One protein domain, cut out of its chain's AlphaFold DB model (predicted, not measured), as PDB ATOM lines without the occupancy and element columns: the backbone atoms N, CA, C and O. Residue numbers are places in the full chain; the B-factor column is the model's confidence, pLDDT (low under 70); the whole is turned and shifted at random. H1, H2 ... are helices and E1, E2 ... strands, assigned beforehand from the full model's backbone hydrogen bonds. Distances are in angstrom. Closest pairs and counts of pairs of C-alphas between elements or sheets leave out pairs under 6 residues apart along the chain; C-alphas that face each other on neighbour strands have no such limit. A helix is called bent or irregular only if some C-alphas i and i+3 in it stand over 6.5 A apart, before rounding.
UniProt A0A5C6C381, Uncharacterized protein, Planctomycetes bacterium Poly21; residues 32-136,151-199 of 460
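AT A GLANCE: This is residues 32 to 136 and 151 to 199 of the 460 residues of an uncharacterized protein of Planctomycetes bacterium Poly21 (UniProt A0A5C6C381). One long, strongly twisted sheet, built round the bent strand E2 and its neighbour E4, has one face covered by three helices: H4 and H5 run side by side along it in opposite ways, and H2 crosses it near one end. H3 packs on the ends of H4 and H5 at the far end of the length, and H1 lies at the other end, beyond H2. The printed part has 154 residues, with five named helices and five named strands in the order H1, H2, E1, E2, H3, H4, E3, E4, H5, E5. The sheet is branched, its neighbour pairs E1 and E2, E2 and E4, E2 and E5, E3 and E4 each antiparallel, and the class is mixed, helices and strands. The whole is only just compact, close to loose, with a radius of gyration of the C-alphas of 17.5 A, and its spans of 58 by 29 by 23 A make it only just a rod.

IN THESE COORDINATES: Find C-alpha 32 at (536.114, 431.083, 409.247); there H1 begins, and it runs 18.0 A over residues 32 to 43. It is irregular, with C-alphas 39 and 42 7.6 A apart. H2 follows at residues 46 to 58, 18.4 A long, and then the short strand E1 at residues 64 to 67. E2, residues 72 to 85, is the longest strand, 28.2 A from first to last C-alpha, and it bends by 101 degrees at Ser 76. H3 is residues 87 to 98. Look for C-alpha 105 at (537.741, 477.741, 381.530); from there H4, the longest helix, runs 30.1 A to residue 125. E3 is residues 129 to 131. Past the cut, E4 spans 25.0 A over residues 161 to 169, and H5, residues 170 to 187, spans 25.1 A. H5 is irregular, with C-alphas 183 and 186 7.5 A apart, and has a kink of 41 degrees near residue 181. E5, residues 189 to 193, ends at C-alpha 193, (546.557, 462.707, 403.704).

HOW THE PARTS SIT: Start at E2, whose pairing is staggered. E1 and E5 lie on one side of it, beside residues 72 to 75 and 81 to 85, and E4 lies on the other side. In the hairpin of E1 and E2, N 65 and O 74 are 2.9 A apart, within hydrogen-bond range. Between E2 and E4 look at N 79 and O 167, 2.7 A, between E2 and E5 at N 82 and O 192, 2.8 A, and between E3 and E4 at N 166 and O 129, 2.8 A. H2, H4 and H5 are on the same face. H2 runs across the strands, at 85 degrees to E2 on the local plane, with a height over the sheet of 7.5 A. H4 runs along the strands at 8.8 A, and H5 runs along them at 6.2 A, over E5. H4 and H5 touch at a shallow tilt of 26 degrees, opposite ways, closest at the C-alphas of Ile 123 and Ala 176, 5.9 A. H3 touches H5 with residues 89 to 94 alone, the closest C-alphas being those of Leu 90 and Tyr 187, 4.5 A; it also touches H4, about perpendicular at 82 degrees, closest at His 87 and Thr 108, 6.7 A between C-alphas. H1 only grazes the sheet with residues 38 to 42. Every O i to N i+4 pair is within hydrogen-bond range in H2, H3 and H4, against 6 of 8 in H1 and 12 of 14 in H5.

THE WHOLE: The two C-alphas farthest apart are those of Arg 32 and Ser 103, 58.7 A. Residues 137 to 150 are not printed, and C-alphas 136 and 151 stand 16.6 A apart across this cut, in the link from E3 to E4. Of the links that are printed whole, H3 to H4 is short and the others are tight. The mean pLDDT of the printed part is 78.9; look for values under 70 at residues 59 to 62, 132 to 136, 151 to 160 and 192 to 199.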
ATOM      1  N   ARG A  32     535.487 432.180 410.002       78.81
ATOM      2  CA  ARG A  32     536.114 431.083 409.247       78.81
ATOM      3  C   ARG A  32     536.929 431.619 408.068       78.81
ATOM      4  O   ARG A  32     538.057 431.167 407.865       78.81
ATOM      5  N   ARG A  33     536.386 432.588 407.329       77.75
ATOM      6  CA  ARG A  33     537.059 433.249 406.205       77.75
ATOM      7  C   ARG A  33     538.301 434.006 406.671       77.75
ATOM      8  O   ARG A  33     539.372 433.785 406.115       77.75
ATOM      9  N   TRP A  34     538.192 434.785 407.747       79.12
ATOM     10  CA  TRP A  34     539.328 435.490 408.341       79.12
ATOM     11  C   TRP A  34     540.438 434.539 408.792       79.12
ATOM     12  O   TRP A  34     541.599 434.752 408.461       79.12
ATOM     13  N   ARG A  35     540.104 433.432 409.475       79.94
ATOM     14  CA  ARG A  35     541.109 432.428 409.870       79.94
ATOM     15  C   ARG A  35     541.834 431.818 408.676       79.94
ATOM     16  O   ARG A  35     543.043 431.620 408.751       79.94
ATOM     17  N   LYS A  36     541.106 431.523 407.593       83.12
ATOM     18  CA  LYS A  36     541.694 430.990 406.361       83.12
ATOM     19  C   LYS A  36     542.683 431.993 405.762       83.12
ATOM     20  O   LYS A  36     543.830 431.626 405.538       83.12
ATOM     21  N   ILE A  37     542.263 433.247 405.602       82.00
ATOM     22  CA  ILE A  37     543.101 434.326 405.058       82.00
ATOM     23  C   ILE A  37     544.328 434.550 405.937       82.00
ATOM     24  O   ILE A  37     545.439 434.566 405.425       82.00
ATOM     25  N   LYS A  38     544.163 434.615 407.262       80.88
ATOM     26  CA  LYS A  38     545.282 434.783 408.196       80.88
ATOM     27  C   LYS A  38     546.297 433.641 408.114       80.88
ATOM     28  O   LYS A  38     547.493 433.884 408.226       80.88
ATOM     29  N   SER A  39     545.840 432.404 407.901       83.19
ATOM     30  CA  SER A  39     546.738 431.250 407.757       83.19
ATOM     31  C   SER A  39     547.521 431.235 406.443       83.19
ATOM     32  O   SER A  39     548.651 430.763 406.441       83.19
ATOM     33  N   SER A  40     546.951 431.760 405.354       85.44
ATOM     34  CA  SER A  40     547.608 431.841 404.042       85.44
ATOM     35  C   SER A  40     548.274 433.191 403.773       85.44
ATOM     36  O   SER A  40     548.934 433.347 402.754       85.44
ATOM     37  N   PHE A  41     548.107 434.172 404.665       85.00
ATOM     38  CA  PHE A  41     548.560 435.552 404.484       85.00
ATOM     39  C   PHE A  41     550.030 435.685 404.058       85.00
ATOM     40  O   PHE A  41     550.294 436.439 403.117       85.00
ATOM     41  N   PRO A  42     550.987 434.957 404.678       83.75
ATOM     42  CA  PRO A  42     552.396 435.052 404.298       83.75
ATOM     43  C   PRO A  42     552.658 434.607 402.856       83.75
ATOM     44  O   PRO A  42     553.524 435.177 402.201       83.75
ATOM     45  N   ASP A  43     551.874 433.650 402.357       87.00
ATOM     46  CA  ASP A  43     552.053 433.026 401.041       87.00
ATOM     47  C   ASP A  43     551.283 433.748 399.921       87.00
ATOM     48  O   ASP A  43     551.503 433.475 398.742       87.00
ATOM     49  N   MET A  44     550.376 434.666 400.270       89.81
ATOM     50  CA  MET A  44     549.608 435.459 399.305       89.81
ATOM     51  C   MET A  44     550.464 436.556 398.669       89.81
ATOM     52  O   MET A  44     551.235 437.239 399.350       89.81
ATOM     53  N   SER A  45     550.255 436.791 397.376       90.12
ATOM     54  CA  SER A  45     550.775 437.968 396.678       90.12
ATOM     55  C   SER A  45     550.114 439.262 397.177       90.12
ATOM     56  O   SER A  45     549.019 439.245 397.742       90.12
ATOM     57  N   GLU A  46     550.748 440.415 396.936       87.38
ATOM     58  CA  GLU A  46     550.178 441.722 397.303       87.38
ATOM     59  C   GLU A  46     548.786 441.933 396.686       87.38
ATOM     60  O   GLU A  46     547.865 442.362 397.379       87.38
ATOM     61  N   ALA A  47     548.613 441.576 395.409       88.12
ATOM     62  CA  ALA A  47     547.344 441.722 394.703       88.12
ATOM     63  C   ALA A  47     546.227 440.886 395.346       88.12
ATOM     64  O   ALA A  47     545.122 441.388 395.540       88.12
ATOM     65  N   GLU A  48     546.520 439.641 395.733       90.56
ATOM     66  CA  GLU A  48     545.563 438.777 396.434       90.56
ATOM     67  C   GLU A  48     545.220 439.318 397.824       90.56
ATOM     68  O   GLU A  48     544.061 439.273 398.234       90.56
ATOM     69  N   ARG A  49     546.210 439.853 398.555       90.44
ATOM     70  CA  ARG A  49     545.972 440.469 399.869       90.44
ATOM     71  C   ARG A  49     545.037 441.667 399.729       90.44
ATOM     72  O   ARG A  49     544.026 441.723 400.422       90.44
ATOM     73  N   VAL A  50     545.341 442.587 398.814       89.25
ATOM     74  CA  VAL A  50     544.525 443.784 398.545       89.25
ATOM     75  C   VAL A  50     543.095 443.412 398.141       89.25
ATOM     76  O   VAL A  50     542.152 444.007 398.661       89.25
ATOM     77  N   ASP A  51     542.922 442.408 397.277       88.94
ATOM     78  CA  ASP A  51     541.601 441.933 396.844       88.94
ATOM     79  C   ASP A  51     540.769 441.379 398.016       88.94
ATOM     80  O   ASP A  51     539.586 441.691 398.140       88.94
ATOM     81  N   GLU A  52     541.374 440.629 398.942       88.88
ATOM     82  CA  GLU A  52     540.648 440.145 400.124       88.88
ATOM     83  C   GLU A  52     540.229 441.273 401.080       88.88
ATOM     84  O   GLU A  52     539.092 441.262 401.555       88.88
ATOM     85  N   PHE A  53     541.079 442.274 401.346       85.25
ATOM     86  CA  PHE A  53     540.678 443.412 402.197       85.25
ATOM     87  C   PHE A  53     539.622 444.296 401.544       85.25
ATOM     88  O   PHE A  53     538.720 444.769 402.236       85.25
ATOM     89  N   ARG A  54     539.677 444.461 400.219       82.81
ATOM     90  CA  ARG A  54     538.602 445.113 399.471       82.81
ATOM     91  C   ARG A  54     537.283 444.361 399.632       82.81
ATOM     92  O   ARG A  54     536.268 444.983 399.912       82.81
ATOM     93  N   ARG A  55     537.287 443.030 399.529       81.81
ATOM     94  CA  ARG A  55     536.076 442.224 399.764       81.81
ATOM     95  C   ARG A  55     535.548 442.399 401.183       81.81
ATOM     96  O   ARG A  55     534.347 442.551 401.360       81.81
ATOM     97  N   PHE A  56     536.418 442.402 402.197       75.62
ATOM     98  CA  PHE A  56     535.995 442.697 403.573       75.62
ATOM     99  C   PHE A  56     535.311 444.063 403.675       75.62
ATOM    100  O   PHE A  56     534.260 444.158 404.301       75.62
ATOM    101  N   TRP A  57     535.844 445.083 403.004       79.12
ATOM    102  CA  TRP A  57     535.224 446.405 402.935       79.12
ATOM    103  C   TRP A  57     533.859 446.396 402.234       79.12
ATOM    104  O   TRP A  57     532.904 446.957 402.759       79.12
ATOM    105  N   GLU A  58     533.729 445.703 401.100       74.94
ATOM    106  CA  GLU A  58     532.456 445.549 400.371       74.94
ATOM    107  C   GLU A  58     531.377 444.831 401.198       74.94
ATOM    108  O   GLU A  58     530.181 445.065 401.003       74.94
ATOM    109  N   PHE A  59     531.798 443.970 402.129       68.88
ATOM    110  CA  PHE A  59     530.934 443.305 403.103       68.88
ATOM    111  C   PHE A  59     530.710 444.110 404.392       68.88
ATOM    112  O   PHE A  59     530.041 443.598 405.287       68.88
ATOM    113  N   GLU A  60     531.250 445.330 404.498       66.12
ATOM    114  CA  GLU A  60     531.190 446.181 405.697       66.12
ATOM    115  C   GLU A  60     531.807 445.508 406.937       66.12
ATOM    116  O   GLU A  60     531.293 445.573 408.054       66.12
ATOM    117  N   LEU A  61     532.929 444.816 406.731       65.19
ATOM    118  CA  LEU A  61     533.655 444.089 407.765       65.19
ATOM    119  C   LEU A  61     535.022 444.710 408.016       65.19
ATOM    120  O   LEU A  61     535.821 444.904 407.098       65.19
ATOM    121  N   GLU A  62     535.325 444.932 409.290       67.06
ATOM    122  CA  GLU A  62     536.628 445.410 409.738       67.06
ATOM    123  C   GLU A  62     537.630 444.257 409.844       67.06
ATOM    124  O   GLU A  62     537.424 443.266 410.552       67.06
ATOM    125  N   ALA A  63     538.734 444.394 409.122       71.06
ATOM    126  CA  ALA A  63     539.850 443.474 409.113       71.06
ATOM    127  C   ALA A  63     541.134 444.267 408.875       71.06
ATOM    128  O   ALA A  63     541.233 445.029 407.915       71.06
ATOM    129  N   THR A  64     542.141 444.025 409.710       76.69
ATOM    130  CA  THR A  64     543.450 444.673 409.602       76.69
ATOM    131  C   THR A  64     544.536 443.651 409.908       76.69
ATOM    132  O   THR A  64     544.423 442.892 410.871       76.69
ATOM    133  N   GLU A  65     545.592 443.614 409.100       80.75
ATOM    134  CA  GLU A  65     546.756 442.758 409.341       80.75
ATOM    135  C   GLU A  65     548.043 443.484 408.946       80.75
ATOM    136  O   GLU A  65     548.064 444.332 408.051       80.75
ATOM    137  N   LEU A  66     549.126 443.141 409.636       81.19
ATOM    138  CA  LEU A  66     550.459 443.651 409.356       81.19
ATOM    139  C   LEU A  66     551.276 442.538 408.709       81.19
ATOM    140  O   LEU A  66     551.428 441.475 409.308       81.19
ATOM    141  N   ASP A  67     551.841 442.793 407.531       82.31
ATOM    142  CA  ASP A  67     552.867 441.918 406.970       82.31
ATOM    143  C   ASP A  67     554.176 442.110 407.756       82.31
ATOM    144  O   ASP A  67     554.774 443.185 407.670       82.31
ATOM    145  N   PRO A  68     554.645 441.102 408.513       70.00
ATOM    146  CA  PRO A  68     555.858 441.229 409.308       70.00
ATOM    147  C   PRO A  68     557.140 441.277 408.463       70.00
ATOM    148  O   PRO A  68     558.150 441.766 408.958       70.00
ATOM    149  N   ALA A  69     557.129 440.779 407.221       75.56
ATOM    150  CA  ALA A  69     558.310 440.782 406.355       75.56
ATOM    151  C   ALA A  69     558.514 442.141 405.672       75.56
ATOM    152  O   ALA A  69     559.640 442.622 405.571       75.56
ATOM    153  N   ALA A  70     557.421 442.757 405.218       74.56
ATOM    154  CA  ALA A  70     557.443 444.047 404.530       74.56
ATOM    155  C   ALA A  70     557.173 445.248 405.456       74.56
ATOM    156  O   ALA A  70     557.259 446.390 405.015       74.56
ATOM    157  N   ASP A  71     556.793 445.002 406.712       74.62
ATOM    158  CA  ASP A  71     556.291 446.006 407.657       74.62
ATOM    159  C   ASP A  71     555.153 446.881 407.091       74.62
ATOM    160  O   ASP A  71     555.076 448.100 407.285       74.62
ATOM    161  N   CYS A  72     554.250 446.244 406.345       80.88
ATOM    162  CA  CYS A  72     553.192 446.915 405.598       80.88
ATOM    163  C   CYS A  72     551.814 446.591 406.171       80.88
ATOM    164  O   CYS A  72     551.459 445.420 406.317       80.88
ATOM    165  N   LEU A  73     551.031 447.630 406.481       80.25
ATOM    166  CA  LEU A  73     549.651 447.471 406.932       80.25
ATOM    167  C   LEU A  73     548.727 447.211 405.743       80.25
ATOM    168  O   LEU A  73     548.802 447.899 404.719       80.25
ATOM    169  N   TYR A  74     547.818 446.265 405.939       85.19
ATOM    170  CA  TYR A  74     546.667 446.026 405.091       85.19
ATOM    171  C   TYR A  74     545.403 446.167 405.933       85.19
ATOM    172  O   TYR A  74     545.372 445.736 407.088       85.19
ATOM    173  N   SER A  75     544.381 446.803 405.376       81.50
ATOM    174  CA  SER A  75     543.190 447.196 406.125       81.50
ATOM    175  C   SER A  75     541.979 447.242 405.209       81.50
ATOM    176  O   SER A  75     542.073 447.779 404.106       81.50
ATOM    177  N   SER A  76     540.848 446.705 405.665       72.38
ATOM    178  CA  SER A  76     539.552 446.878 405.004       72.38
ATOM    179  C   SER A  76     538.957 448.255 405.286       72.38
ATOM    180  O   SER A  76     538.186 448.754 404.476       72.38
ATOM    181  N   THR A  77     539.372 448.922 406.366       73.38
ATOM    182  CA  THR A  77     539.195 450.369 406.519       73.38
ATOM    183  C   THR A  77     540.209 451.051 405.601       73.38
ATOM    184  O   THR A  77     541.410 450.979 405.897       73.38
ATOM    185  N   PRO A  78     539.790 451.647 404.469       72.88
ATOM    186  CA  PRO A  78     540.731 452.097 403.460       72.88
ATOM    187  C   PRO A  78     541.616 453.216 403.999       72.88
ATOM    188  O   PRO A  78     541.163 454.158 404.646       72.88
ATOM    189  N   ILE A  79     542.898 453.138 403.679       78.38
ATOM    190  CA  ILE A  79     543.863 454.192 403.929       78.38
ATOM    191  C   ILE A  79     543.639 455.259 402.864       78.38
ATOM    192  O   ILE A  79     543.888 455.032 401.684       78.38
ATOM    193  N   MET A  80     543.157 456.423 403.275       75.06
ATOM    194  CA  MET A  80     542.701 457.463 402.358       75.06
ATOM    195  C   MET A  80     543.839 458.412 401.946       75.06
ATOM    196  O   MET A  80     544.702 458.778 402.753       75.06
ATOM    197  N   ARG A  81     543.824 458.859 400.688       79.81
ATOM    198  CA  ARG A  81     544.701 459.915 400.164       79.81
ATOM    199  C   ARG A  81     543.903 460.838 399.256       79.81
ATOM    200  O   ARG A  81     543.122 460.359 398.445       79.81
ATOM    201  N   VAL A  82     544.138 462.138 399.348       79.81
ATOM    202  CA  VAL A  82     543.590 463.108 398.397       79.81
ATOM    203  C   VAL A  82     544.656 463.472 397.386       79.81
ATOM    204  O   VAL A  82     545.794 463.733 397.766       79.81
ATOM    205  N   PHE A  83     544.289 463.500 396.113       82.81
ATOM    206  CA  PHE A  83     545.084 464.072 395.042       82.81
ATOM    207  C   PHE A  83     544.469 465.408 394.657       82.81
ATOM    208  O   PHE A  83     543.310 465.452 394.262       82.81
ATOM    209  N   THR A  84     545.210 466.494 394.829       81.56
ATOM    210  CA  THR A  84     544.714 467.855 394.603       81.56
ATOM    211  C   THR A  84     545.226 468.384 393.279       81.56
ATOM    212  O   THR A  84     546.385 468.137 392.949       81.56
ATOM    213  N   ILE A  85     544.400 469.141 392.568       81.62
ATOM    214  CA  ILE A  85     544.688 469.691 391.244       81.62
ATOM    215  C   ILE A  85     544.552 471.214 391.331       81.62
ATOM    216  O   ILE A  85     543.515 471.726 391.754       81.62
ATOM    217  N   CYS A  86     545.604 471.944 390.962       81.38
ATOM    218  CA  CYS A  86     545.555 473.396 390.803       81.38
ATOM    219  C   CYS A  86     545.401 473.746 389.319       81.38
ATOM    220  O   CYS A  86     546.244 473.377 388.506       81.38
ATOM    221  N   HIS A  87     544.336 474.459 388.968       83.25
ATOM    222  CA  HIS A  87     544.005 474.845 387.599       83.25
ATOM    223  C   HIS A  87     545.061 475.780 386.995       83.25
ATOM    224  O   HIS A  87     545.439 475.607 385.837       83.25
ATOM    225  N   ASP A  88     545.585 476.723 387.784       75.81
ATOM    226  CA  ASP A  88     546.631 477.650 387.337       75.81
ATOM    227  C   ASP A  88     547.933 476.915 386.996       75.81
ATOM    228  O   ASP A  88     548.536 477.139 385.942       75.81
ATOM    229  N   GLU A  89     548.379 476.022 387.882       81.88
ATOM    230  CA  GLU A  89     549.586 475.216 387.668       81.88
ATOM    231  C   GLU A  89     549.394 474.204 386.537       81.88
ATOM    232  O   GLU A  89     550.319 473.977 385.755       81.88
ATOM    233  N   LEU A  90     548.184 473.663 386.390       85.81
ATOM    234  CA  LEU A  90     547.815 472.791 385.282       85.81
ATOM    235  C   LEU A  90     547.929 473.529 383.945       85.81
ATOM    236  O   LEU A  90     548.609 473.046 383.042       85.81
ATOM    237  N   ALA A  91     547.348 474.725 383.830       83.56
ATOM    238  CA  ALA A  91     547.431 475.544 382.621       83.56
ATOM    239  C   ALA A  91     548.878 475.955 382.294       83.56
ATOM    240  O   ALA A  91     549.314 475.834 381.144       83.56
ATOM    241  N   LYS A  92     549.656 476.371 383.304       83.56
ATOM    242  CA  LYS A  92     551.095 476.665 383.157       83.56
ATOM    243  C   LYS A  92     551.877 475.428 382.703       83.56
ATOM    244  O   LYS A  92     552.745 475.536 381.834       83.56
ATOM    245  N   GLY A  93     551.569 474.262 383.264       84.81
ATOM    246  CA  GLY A  93     552.206 472.991 382.936       84.81
ATOM    247  C   GLY A  93     551.891 472.524 381.514       84.81
ATOM    248  O   GLY A  93     552.802 472.143 380.781       84.81
ATOM    249  N   TYR A  94     550.632 472.608 381.076       86.62
ATOM    250  CA  TYR A  94     550.240 472.296 379.694       86.62
ATOM    251  C   TYR A  94     550.986 473.179 378.690       86.62
ATOM    252  O   TYR A  94     551.566 472.667 377.727       86.62
ATOM    253  N   LEU A  95     551.098 474.477 378.978       86.06
ATOM    254  CA  LEU A  95     551.851 475.394 378.128       86.06
ATOM    255  C   LEU A  95     553.346 475.053 378.103       86.06
ATOM    256  O   LEU A  95     553.952 475.010 377.036       86.06
ATOM    257  N   SER A  96     553.938 474.789 379.268       84.50
ATOM    258  CA  SER A  96     555.389 474.609 379.407       84.50
ATOM    259  C   SER A  96     555.886 473.247 378.917       84.50
ATOM    260  O   SER A  96     556.987 473.155 378.381       84.50
ATOM    261  N   PHE A  97     555.090 472.187 379.093       81.62
ATOM    262  CA  PHE A  97     555.519 470.806 378.838       81.62
ATOM    263  C   PHE A  97     554.835 470.150 377.637       81.62
ATOM    264  O   PHE A  97     555.426 469.257 377.034       81.62
ATOM    265  N   LYS A  98     553.616 470.569 377.273       83.31
ATOM    266  CA  LYS A  98     552.923 470.089 376.063       83.31
ATOM    267  C   LYS A  98     552.911 471.118 374.928       83.31
ATOM    268  O   LYS A  98     552.631 470.752 373.793       83.31
ATOM    269  N   GLY A  99     553.237 472.384 375.207       83.19
ATOM    270  CA  GLY A  99     553.118 473.474 374.233       83.19
ATOM    271  C   GLY A  99     551.666 473.880 373.955       83.19
ATOM    272  O   GLY A  99     551.403 474.606 372.999       83.19
ATOM    273  N   GLU A 100     550.723 473.415 374.776       85.44
ATOM    274  CA  GLU A 100     549.288 473.640 374.614       85.44
ATOM    275  C   GLU A 100     548.826 474.741 375.566       85.44
ATOM    276  O   GLU A 100     549.052 474.677 376.773       85.44
ATOM    277  N   LYS A 101     548.161 475.768 375.034       88.81
ATOM    278  CA  LYS A 101     547.652 476.873 375.845       88.81
ATOM    279  C   LYS A 101     546.177 476.660 376.170       88.81
ATOM    280  O   LYS A 101     545.330 476.909 375.315       88.81
ATOM    281  N   LEU A 102     545.883 476.298 377.416       87.12
ATOM    282  CA  LEU A 102     544.518 476.312 377.950       87.12
ATOM    283  C   LEU A 102     544.093 477.778 378.126       87.12
ATOM    284  O   LEU A 102     544.595 478.480 379.004       87.12
ATOM    285  N   SER A 103     543.267 478.275 377.209       81.25
ATOM    286  CA  SER A 103     542.906 479.694 377.098       81.25
ATOM    287  C   SER A 103     541.510 479.987 377.645       81.25
ATOM    288  O   SER A 103     541.197 481.142 377.932       81.25
ATOM    289  N   THR A 104     540.678 478.956 377.792       84.19
ATOM    290  CA  THR A 104     539.313 479.058 378.311       84.19
ATOM    291  C   THR A 104     539.114 478.195 379.553       84.19
ATOM    292  O   THR A 104     539.821 477.215 379.776       84.19
ATOM    293  N   HIS A 105     538.114 478.544 380.365       80.19
ATOM    294  CA  HIS A 105     537.741 477.741 381.530       80.19
ATOM    295  C   HIS A 105     537.288 476.325 381.134       80.19
ATOM    296  O   HIS A 105     537.630 475.368 381.818       80.19
ATOM    297  N   GLU A 106     536.578 476.178 380.012       84.81
ATOM    298  CA  GLU A 106     536.116 474.879 379.503       84.81
ATOM    299  C   GLU A 106     537.287 473.958 379.138       84.81
ATOM    300  O   GLU A 106     537.303 472.801 379.549       84.81
ATOM    301  N   GLU A 107     538.306 474.479 378.446       84.75
ATOM    302  CA  GLU A 107     539.537 473.736 378.141       84.75
ATOM    303  C   GLU A 107     540.263 473.288 379.416       84.75
ATOM    304  O   GLU A 107     540.728 472.151 379.498       84.75
ATOM    305  N   THR A 108     540.318 474.154 380.432       84.69
ATOM    306  CA  THR A 108     540.885 473.799 381.738       84.69
ATOM    307  C   THR A 108     540.092 472.680 382.406       84.69
ATOM    308  O   THR A 108     540.697 471.726 382.879       84.69
ATOM    309  N   MET A 109     538.758 472.735 382.402       85.56
ATOM    310  CA  MET A 109     537.929 471.686 383.008       85.56
ATOM    311  C   MET A 109     538.055 470.338 382.284       85.56
ATOM    312  O   MET A 109     538.080 469.300 382.943       85.56
ATOM    313  N   VAL A 110     538.194 470.335 380.953       88.94
ATOM    314  CA  VAL A 110     538.485 469.109 380.186       88.94
ATOM    315  C   VAL A 110     539.840 468.528 380.599       88.94
ATOM    316  O   VAL A 110     539.923 467.349 380.932       88.94
ATOM    317  N   ALA A 111     540.884 469.360 380.677       88.81
ATOM    318  CA  ALA A 111     542.206 468.916 381.115       88.81
ATOM    319  C   ALA A 111     542.209 468.401 382.567       88.81
ATOM    320  O   ALA A 111     542.916 467.444 382.882       88.81
ATOM    321  N   VAL A 112     541.418 469.011 383.457       87.62
ATOM    322  CA  VAL A 112     541.234 468.542 384.839       87.62
ATOM    323  C   VAL A 112     540.587 467.160 384.858       87.62
ATOM    324  O   VAL A 112     541.045 466.297 385.608       87.62
ATOM    325  N   GLN A 113     539.570 466.922 384.026       90.06
ATOM    326  CA  GLN A 113     538.938 465.607 383.936       90.06
ATOM    327  C   GLN A 113     539.909 464.548 383.396       90.06
ATOM    328  O   GLN A 113     540.013 463.479 383.987       90.06
ATOM    329  N   ASP A 114     540.703 464.863 382.368       91.06
ATOM    330  CA  ASP A 114     541.733 463.949 381.850       91.06
ATOM    331  C   ASP A 114     542.753 463.556 382.934       91.06
ATOM    332  O   ASP A 114     543.162 462.395 383.057       91.06
ATOM    333  N   VAL A 115     543.160 464.530 383.756       91.81
ATOM    334  CA  VAL A 115     544.033 464.294 384.911       91.81
ATOM    335  C   VAL A 115     543.341 463.389 385.928       91.81
ATOM    336  O   VAL A 115     543.944 462.408 386.370       91.81
ATOM    337  N   LYS A 116     542.085 463.671 386.295       90.50
ATOM    338  CA  LYS A 116     541.305 462.835 387.225       90.50
ATOM    339  C   LYS A 116     541.180 461.402 386.729       90.50
ATOM    340  O   LYS A 116     541.432 460.482 387.506       90.50
ATOM    341  N   ASP A 117     540.886 461.212 385.449       93.25
ATOM    342  CA  ASP A 117     540.745 459.898 384.827       93.25
ATOM    343  C   ASP A 117     542.077 459.128 384.843       93.25
ATOM    344  O   ASP A 117     542.106 457.942 385.186       93.25
ATOM    345  N   SER A 118     543.206 459.797 384.564       94.94
ATOM    346  CA  SER A 118     544.544 459.183 384.664       94.94
ATOM    347  C   SER A 118     544.900 458.799 386.108       94.94
ATOM    348  O   SER A 118     545.365 457.677 386.376       94.94
ATOM    349  N   ILE A 119     544.635 459.688 387.072       92.81
ATOM    350  CA  ILE A 119     544.828 459.403 388.501       92.81
ATOM    351  C   ILE A 119     543.956 458.209 388.903       92.81
ATOM    352  O   ILE A 119     544.453 457.270 389.535       92.81
ATOM    353  N   ALA A 120     542.688 458.195 388.493       92.38
ATOM    354  CA  ALA A 120     541.757 457.129 388.816       92.38
ATOM    355  C   ALA A 120     542.177 455.786 388.225       92.38
ATOM    356  O   ALA A 120     542.215 454.781 388.940       92.38
ATOM    357  N   ALA A 121     542.604 455.766 386.963       94.50
ATOM    358  CA  ALA A 121     543.161 454.581 386.327       94.50
ATOM    359  C   ALA A 121     544.389 454.053 387.090       94.50
ATOM    360  O   ALA A 121     544.535 452.844 387.291       94.50
ATOM    361  N   THR A 122     545.260 454.946 387.572       95.62
ATOM    362  CA  THR A 122     546.428 454.562 388.375       95.62
ATOM    363  C   THR A 122     546.044 453.970 389.727       95.62
ATOM    364  O   THR A 122     546.608 452.939 390.104       95.62
ATOM    365  N   ILE A 123     545.073 454.562 390.425       92.25
ATOM    366  CA  ILE A 123     544.555 454.053 391.702       92.25
ATOM    367  C   ILE A 123     543.923 452.670 391.508       92.25
ATOM    368  O   ILE A 123     544.297 451.723 392.202       92.25
ATOM    369  N   CYS A 124     543.031 452.522 390.525       92.44
ATOM    370  CA  CYS A 124     542.339 451.266 390.232       92.44
ATOM    371  C   CYS A 124     543.310 450.141 389.847       92.44
ATOM    372  O   CYS A 124     543.187 449.016 390.334       92.44
ATOM    373  N   ARG A 125     544.331 450.446 389.035       93.56
ATOM    374  CA  ARG A 125     545.398 449.502 388.654       93.56
ATOM    375  C   ARG A 125     546.206 448.997 389.851       93.56
ATOM    376  O   ARG A 125     546.750 447.900 389.794       93.56
ATOM    377  N   LEU A 126     546.302 449.789 390.916       91.62
ATOM    378  CA  LEU A 126     546.971 449.425 392.166       91.62
ATOM    379  C   LEU A 126     546.008 448.819 393.195       91.62
ATOM    380  O   LEU A 126     546.340 448.726 394.370       91.62
ATOM    381  N   GLY A 127     544.805 448.421 392.783       86.00
ATOM    382  CA  GLY A 127     543.845 447.805 393.691       86.00
ATOM    383  C   GLY A 127     543.177 448.794 394.655       86.00
ATOM    384  O   GLY A 127     542.481 448.368 395.578       86.00
ATOM    385  N   GLY A 128     543.303 450.102 394.428       88.06
ATOM    386  CA  GLY A 128     542.517 451.118 395.125       88.06
ATOM    387  C   GLY A 128     541.135 451.339 394.505       88.06
ATOM    388  O   GLY A 128     540.784 450.731 393.493       88.06
ATOM    389  N   VAL A 129     540.357 452.223 395.127       86.62
ATOM    390  CA  VAL A 129     539.050 452.705 394.649       86.62
ATOM    391  C   VAL A 129     539.048 454.231 394.711       86.62
ATOM    392  O   VAL A 129     539.711 454.818 395.564       86.62
ATOM    393  N   VAL A 130     538.325 454.876 393.803       84.62
ATOM    394  CA  VAL A 130     538.221 456.336 393.721       84.62
ATOM    395  C   VAL A 130     536.838 456.803 394.140       84.62
ATOM    396  O   VAL A 130     535.846 456.144 393.835       84.62
ATOM    397  N   LYS A 131     536.779 457.954 394.811       74.25
ATOM    398  CA  LYS A 131     535.539 458.677 395.090       74.25
ATOM    399  C   LYS A 131     535.657 460.115 394.566       74.25
ATOM    400  O   LYS A 131     536.584 460.832 394.950       74.25
ATOM    401  N   GLU A 132     534.732 460.514 393.695       60.66
ATOM    402  CA  GLU A 132     534.472 461.920 393.337       60.66
ATOM    403  C   GLU A 132     533.564 462.545 394.429       60.66
ATOM    404  O   GLU A 132     532.828 461.792 395.067       60.66
ATOM    405  N   GLY A 133     533.683 463.851 394.733       58.47
ATOM    406  CA  GLY A 133     533.105 464.545 395.925       58.47
ATOM    407  C   GLY A 133     531.589 464.353 396.178       58.47
ATOM    408  O   GLY A 133     530.902 463.706 395.402       58.47
ATOM    409  N   ASP A 134     530.922 464.840 397.230       41.62
ATOM    410  CA  ASP A 134     531.220 465.707 398.382       41.62
ATOM    411  C   ASP A 134     531.434 464.893 399.691       41.62
ATOM    412  O   ASP A 134     531.451 463.658 399.695       41.62
ATOM    413  N   GLY A 135     531.625 465.583 400.824       42.59
ATOM    414  CA  GLY A 135     531.745 465.031 402.187       42.59
ATOM    415  C   GLY A 135     530.625 464.069 402.655       42.59
ATOM    416  O   GLY A 135     529.738 463.689 401.902       42.59
ATOM    417  N   PRO A 136     530.701 463.580 403.906       39.06
ATOM    418  CA  PRO A 136     530.562 462.167 404.225       39.06
ATOM    419  C   PRO A 136     529.110 461.674 404.243       39.06
ATOM    420  O   PRO A 136     528.291 462.205 404.977       39.06
ATOM    421  N   HIS A 151     544.665 466.368 410.479       40.44
ATOM    422  CA  HIS A 151     545.818 466.045 409.649       40.44
ATOM    423  C   HIS A 151     545.294 465.971 408.214       40.44
ATOM    424  O   HIS A 151     544.415 465.152 407.951       40.44
ATOM    425  N   GLY A 152     545.809 466.794 407.302       49.44
ATOM    426  CA  GLY A 152     545.556 466.619 405.871       49.44
ATOM    427  C   GLY A 152     544.547 467.552 405.204       49.44
ATOM    428  O   GLY A 152     544.207 468.597 405.755       49.44
ATOM    429  N   PHE A 153     544.162 467.151 403.984       45.34
ATOM    430  CA  PHE A 153     543.576 467.955 402.909       45.34
ATOM    431  C   PHE A 153     542.589 469.019 403.367       45.34
ATOM    432  O   PHE A 153     541.597 468.729 404.042       45.34
ATOM    433  N   GLN A 154     542.875 470.250 402.946       53.09
ATOM    434  CA  GLN A 154     541.997 471.396 403.091       53.09
ATOM    435  C   GLN A 154     541.464 471.765 401.714       53.09
ATOM    436  O   GLN A 154     542.185 472.284 400.862       53.09
ATOM    437  N   GLU A 155     540.183 471.480 401.512       47.84
ATOM    438  CA  GLU A 155     539.464 471.923 400.326       47.84
ATOM    439  C   GLU A 155     539.607 473.445 400.176       47.84
ATOM    440  O   GLU A 155     539.413 474.175 401.151       47.84
ATOM    441  N   GLY A 156     540.008 473.885 398.977       46.44
ATOM    442  CA  GLY A 156     540.195 475.289 398.606       46.44
ATOM    443  C   GLY A 156     541.513 475.951 399.030       46.44
ATOM    444  O   GLY A 156     541.712 477.121 398.712       46.44
ATOM    445  N   PHE A 157     542.447 475.252 399.689       46.78
ATOM    446  CA  PHE A 157     543.787 475.800 399.944       46.78
ATOM    447  C   PHE A 157     544.745 475.508 398.780       46.78
ATOM    448  O   PHE A 157     545.375 474.454 398.730       46.78
ATOM    449  N   GLY A 158     544.844 476.438 397.821       50.72
ATOM    450  CA  GLY A 158     545.773 476.347 396.682       50.72
ATOM    451  C   GLY A 158     545.545 475.136 395.766       50.72
ATOM    452  O   GLY A 158     546.487 474.646 395.151       50.72
ATOM    453  N   SER A 159     544.327 474.593 395.741       59.59
ATOM    454  CA  SER A 159     543.841 473.651 394.727       59.59
ATOM    455  C   SER A 159     542.376 473.920 394.465       59.59
ATOM    456  O   SER A 159     541.611 474.136 395.407       59.59
ATOM    457  N   ASP A 160     542.023 473.849 393.194       68.56
ATOM    458  CA  ASP A 160     540.697 474.142 392.674       68.56
ATOM    459  C   ASP A 160     539.841 472.876 392.594       68.56
ATOM    460  O   ASP A 160     538.622 472.940 392.727       68.56
ATOM    461  N   ASP A 161     540.490 471.719 392.442       76.00
ATOM    462  CA  ASP A 161     539.825 470.428 392.346       76.00
ATOM    463  C   ASP A 161     540.609 469.327 393.081       76.00
ATOM    464  O   ASP A 161     541.770 469.498 393.476       76.00
ATOM    465  N   HIS A 162     539.965 468.187 393.316       80.56
ATOM    466  CA  HIS A 162     540.565 467.056 394.000       80.56
ATOM    467  C   HIS A 162     539.914 465.712 393.650       80.56
ATOM    468  O   HIS A 162     538.803 465.629 393.131       80.56
ATOM    469  N   LEU A 163     540.630 464.638 393.974       82.25
ATOM    470  CA  LEU A 163     540.179 463.261 393.840       82.25
ATOM    471  C   LEU A 163     540.594 462.456 395.072       82.25
ATOM    472  O   LEU A 163     541.750 462.520 395.496       82.25
ATOM    473  N   VAL A 164     539.681 461.674 395.647       82.19
ATOM    474  CA  VAL A 164     539.986 460.865 396.834       82.19
ATOM    475  C   VAL A 164     540.269 459.423 396.425       82.19
ATOM    476  O   VAL A 164     539.404 458.724 395.902       82.19
ATOM    477  N   GLY A 165     541.494 458.973 396.686       82.88
ATOM    478  CA  GLY A 165     541.923 457.588 396.542       82.88
ATOM    479  C   GLY A 165     541.799 456.814 397.852       82.88
ATOM    480  O   GLY A 165     542.258 457.262 398.904       82.88
ATOM    481  N   MET A 166     541.213 455.626 397.767       85.44
ATOM    482  CA  MET A 166     541.003 454.689 398.866       85.44
ATOM    483  C   MET A 166     541.887 453.462 398.642       85.44
ATOM    484  O   MET A 166     541.801 452.825 397.591       85.44
ATOM    485  N   PHE A 167     542.748 453.131 399.606       87.25
ATOM    486  CA  PHE A 167     543.759 452.080 399.447       87.25
ATOM    487  C   PHE A 167     543.671 451.031 400.553       87.25
ATOM    488  O   PHE A 167     543.625 451.372 401.728       87.25
ATOM    489  N   PHE A 168     543.738 449.751 400.199       87.19
ATOM    490  CA  PHE A 168     543.664 448.646 401.169       87.19
ATOM    491  C   PHE A 168     545.040 448.154 401.644       87.19
ATOM    492  O   PHE A 168     545.133 447.193 402.408       87.19
ATOM    493  N   SER A 169     546.118 448.810 401.203       89.19
ATOM    494  CA  SER A 169     547.481 448.576 401.678       89.19
ATOM    495  C   SER A 169     548.319 449.860 401.654       89.19
ATOM    496  O   SER A 169     548.104 450.763 400.835       89.19
ATOM    497  N   GLU A 170     549.318 449.939 402.537       83.25
ATOM    498  CA  GLU A 170     550.301 451.030 402.517       83.25
ATOM    499  C   GLU A 170     551.158 451.037 401.247       83.25
ATOM    500  O   GLU A 170     551.526 452.115 400.768       83.25
ATOM    501  N   VAL A 171     551.463 449.857 400.702       87.69
ATOM    502  CA  VAL A 171     552.294 449.697 399.501       87.69
ATOM    503  C   VAL A 171     551.584 450.301 398.301       87.69
ATOM    504  O   VAL A 171     552.128 451.188 397.643       87.69
ATOM    505  N   SER A 172     550.330 449.909 398.074       89.31
ATOM    506  CA  SER A 172     549.534 450.387 396.948       89.31
ATOM    507  C   SER A 172     549.284 451.896 397.033       89.31
ATOM    508  O   SER A 172     549.427 452.597 396.031       89.31
ATOM    509  N   ARG A 173     549.021 452.432 398.236       88.88
ATOM    510  CA  ARG A 173     548.939 453.887 398.470       88.88
ATOM    511  C   ARG A 173     550.240 454.592 398.095       88.88
ATOM    512  O   ARG A 173     550.221 455.594 397.386       88.88
ATOM    513  N   THR A 174     551.370 454.093 398.590       85.31
ATOM    514  CA  THR A 174     552.686 454.712 398.369       85.31
ATOM    515  C   THR A 174     553.070 454.671 396.890       85.31
ATOM    516  O   THR A 174     553.504 455.683 396.343       85.31
ATOM    517  N   ALA A 175     552.822 453.547 396.217       90.12
ATOM    518  CA  ALA A 175     553.034 453.402 394.783       90.12
ATOM    519  C   ALA A 175     552.140 454.347 393.963       90.12
ATOM    520  O   ALA A 175     552.603 454.924 392.980       90.12
ATOM    521  N   ALA A 176     550.878 454.535 394.366       91.69
ATOM    522  CA  ALA A 176     549.962 455.458 393.698       91.69
ATOM    523  C   ALA A 176     550.433 456.904 393.841       91.69
ATOM    524  O   ALA A 176     550.503 457.613 392.843       91.69
ATOM    525  N   ILE A 177     550.828 457.309 395.056       86.38
ATOM    526  CA  ILE A 177     551.412 458.628 395.311       86.38
ATOM    527  C   ILE A 177     552.597 458.857 394.381       86.38
ATOM    528  O   ILE A 177     552.574 459.814 393.618       86.38
ATOM    529  N   GLN A 178     553.583 457.956 394.391       88.50
ATOM    530  CA  GLN A 178     554.797 458.100 393.586       88.50
ATOM    531  C   GLN A 178     554.487 458.218 392.093       88.50
ATOM    532  O   GLN A 178     554.981 459.142 391.448       88.50
ATOM    533  N   LYS A 179     553.644 457.329 391.550       93.56
ATOM    534  CA  LYS A 179     553.282 457.338 390.125       93.56
ATOM    535  C   LYS A 179     552.544 458.611 389.729       93.56
ATOM    536  O   LYS A 179     552.957 459.266 388.780       93.56
ATOM    537  N   VAL A 180     551.514 458.991 390.484       92.31
ATOM    538  CA  VAL A 180     550.727 460.199 390.197       92.31
ATOM    539  C   VAL A 180     551.594 461.450 390.300       92.31
ATOM    540  O   VAL A 180     551.541 462.296 389.416       92.31
ATOM    541  N   THR A 181     552.442 461.564 391.327       87.75
ATOM    542  CA  THR A 181     553.331 462.729 391.463       87.75
ATOM    543  C   THR A 181     554.420 462.772 390.395       87.75
ATOM    544  O   THR A 181     554.814 463.858 389.990       87.75
ATOM    545  N   ALA A 182     554.902 461.621 389.919       88.94
ATOM    546  CA  ALA A 182     555.891 461.575 388.847       88.94
ATOM    547  C   ALA A 182     555.288 461.978 387.493       88.94
ATOM    548  O   ALA A 182     555.954 462.638 386.704       88.94
ATOM    549  N   GLU A 183     554.040 461.589 387.231       91.75
ATOM    550  CA  GLU A 183     553.347 461.875 385.972       91.75
ATOM    551  C   GLU A 183     552.783 463.301 385.937       91.75
ATOM    552  O   GLU A 183     553.003 464.044 384.982       91.75
ATOM    553  N   TRP A 184     552.095 463.703 387.006       91.12
ATOM    554  CA  TRP A 184     551.291 464.922 387.032       91.12
ATOM    555  C   TRP A 184     551.820 466.013 387.967       91.12
ATOM    556  O   TRP A 184     551.290 467.123 387.977       91.12
ATOM    557  N   GLY A 185     552.884 465.746 388.730       84.81
ATOM    558  CA  GLY A 185     553.429 466.707 389.696       84.81
ATOM    559  C   GLY A 185     553.890 468.018 389.062       84.81
ATOM    560  O   GLY A 185     553.653 469.086 389.617       84.81
ATOM    561  N   GLN A 186     554.467 467.959 387.858       81.31
ATOM    562  CA  GLN A 186     554.877 469.151 387.103       81.31
ATOM    563  C   GLN A 186     553.698 469.979 386.549       81.31
ATOM    564  O   GLN A 186     553.903 471.087 386.064       81.31
ATOM    565  N   TYR A 187     552.479 469.439 386.618       83.88
ATOM    566  CA  TYR A 187     551.227 470.081 386.210       83.88
ATOM    567  C   TYR A 187     550.377 470.500 387.423       83.88
ATOM    568  O   TYR A 187     549.169 470.682 387.302       83.88
ATOM    569  N   GLY A 188     550.982 470.599 388.610       77.94
ATOM    570  CA  GLY A 188     550.305 471.065 389.820       77.94
ATOM    571  C   GLY A 188     549.467 470.023 390.554       77.94
ATOM    572  O   GLY A 188     548.661 470.377 391.418       77.94
ATOM    573  N   VAL A 189     549.645 468.732 390.249       83.50
ATOM    574  CA  VAL A 189     549.012 467.655 391.021       83.50
ATOM    575  C   VAL A 189     549.840 467.315 392.253       83.50
ATOM    576  O   VAL A 189     551.028 467.000 392.168       83.50
ATOM    577  N   ARG A 190     549.197 467.305 393.422       80.00
ATOM    578  CA  ARG A 190     549.829 466.956 394.706       80.00
ATOM    579  C   ARG A 190     549.050 465.857 395.401       80.00
ATOM    580  O   ARG A 190     547.924 465.556 395.023       80.00
ATOM    581  N   SER A 191     549.647 465.246 396.423       78.81
ATOM    582  CA  SER A 191     548.944 464.280 397.268       78.81
ATOM    583  C   SER A 191     549.008 464.673 398.735       78.81
ATOM    584  O   SER A 191     550.078 464.986 399.257       78.81
ATOM    585  N   GLU A 192     547.883 464.560 399.425       68.44
ATOM    586  CA  GLU A 192     547.722 464.934 400.824       68.44
ATOM    587  C   GLU A 192     547.039 463.804 401.596       68.44
ATOM    588  O   GLU A 192     546.239 463.054 401.027       68.44
ATOM    589  N   PRO A 193     547.354 463.610 402.888       63.53
ATOM    590  CA  PRO A 193     546.557 462.707 403.704       63.53
ATOM    591  C   PRO A 193     545.110 463.222 403.743       63.53
ATOM    592  O   PRO A 193     544.889 464.426 403.803       63.53
ATOM    593  N   TYR A 194     544.121 462.334 403.682       57.19
ATOM    594  CA  TYR A 194     542.754 462.687 404.080       57.19
ATOM    595  C   TYR A 194     542.676 462.595 405.615       57.19
ATOM    596  O   TYR A 194     543.518 461.917 406.205       57.19
ATOM    597  N   ARG A 195     541.730 463.293 406.260       49.19
ATOM    598  CA  ARG A 195     541.584 463.354 407.734       49.19
ATOM    599  C   ARG A 195     541.824 462.001 408.432       49.19
ATOM    600  O   ARG A 195     541.522 460.955 407.878       49.19
ATOM    601  N   GLU A 196     542.340 462.063 409.665       46.72
ATOM    602  CA  GLU A 196     542.658 460.907 410.531       46.72
ATOM    603  C   GLU A 196     543.755 459.955 410.011       46.72
ATOM    604  O   GLU A 196     543.731 458.748 410.221       46.72
ATOM    605  N   GLY A 197     544.849 460.505 409.477       40.25
ATOM    606  CA  GLY A 197     546.106 459.753 409.292       40.25
ATOM    607  C   GLY A 197     546.785 459.261 410.589       40.25
ATOM    608  O   GLY A 197     547.917 458.784 410.532       40.25
ATOM    609  N   GLY A 198     546.133 459.389 411.751       44.72
ATOM    610  CA  GLY A 198     546.632 458.915 413.046       44.72
ATOM    611  C   GLY A 198     546.534 457.396 413.246       44.72
ATOM    612  O   GLY A 198     547.171 456.873 414.158       44.72
ATOM    613  N   ASP A 199     545.793 456.682 412.393       54.31
ATOM    614  CA  ASP A 199     545.364 455.308 412.690       54.31
ATOM    615  C   ASP A 199     546.299 454.200 412.178       54.31
ATOM    616  O   ASP A 199     546.351 453.115 412.745       54.31
TER     617      ASP A 199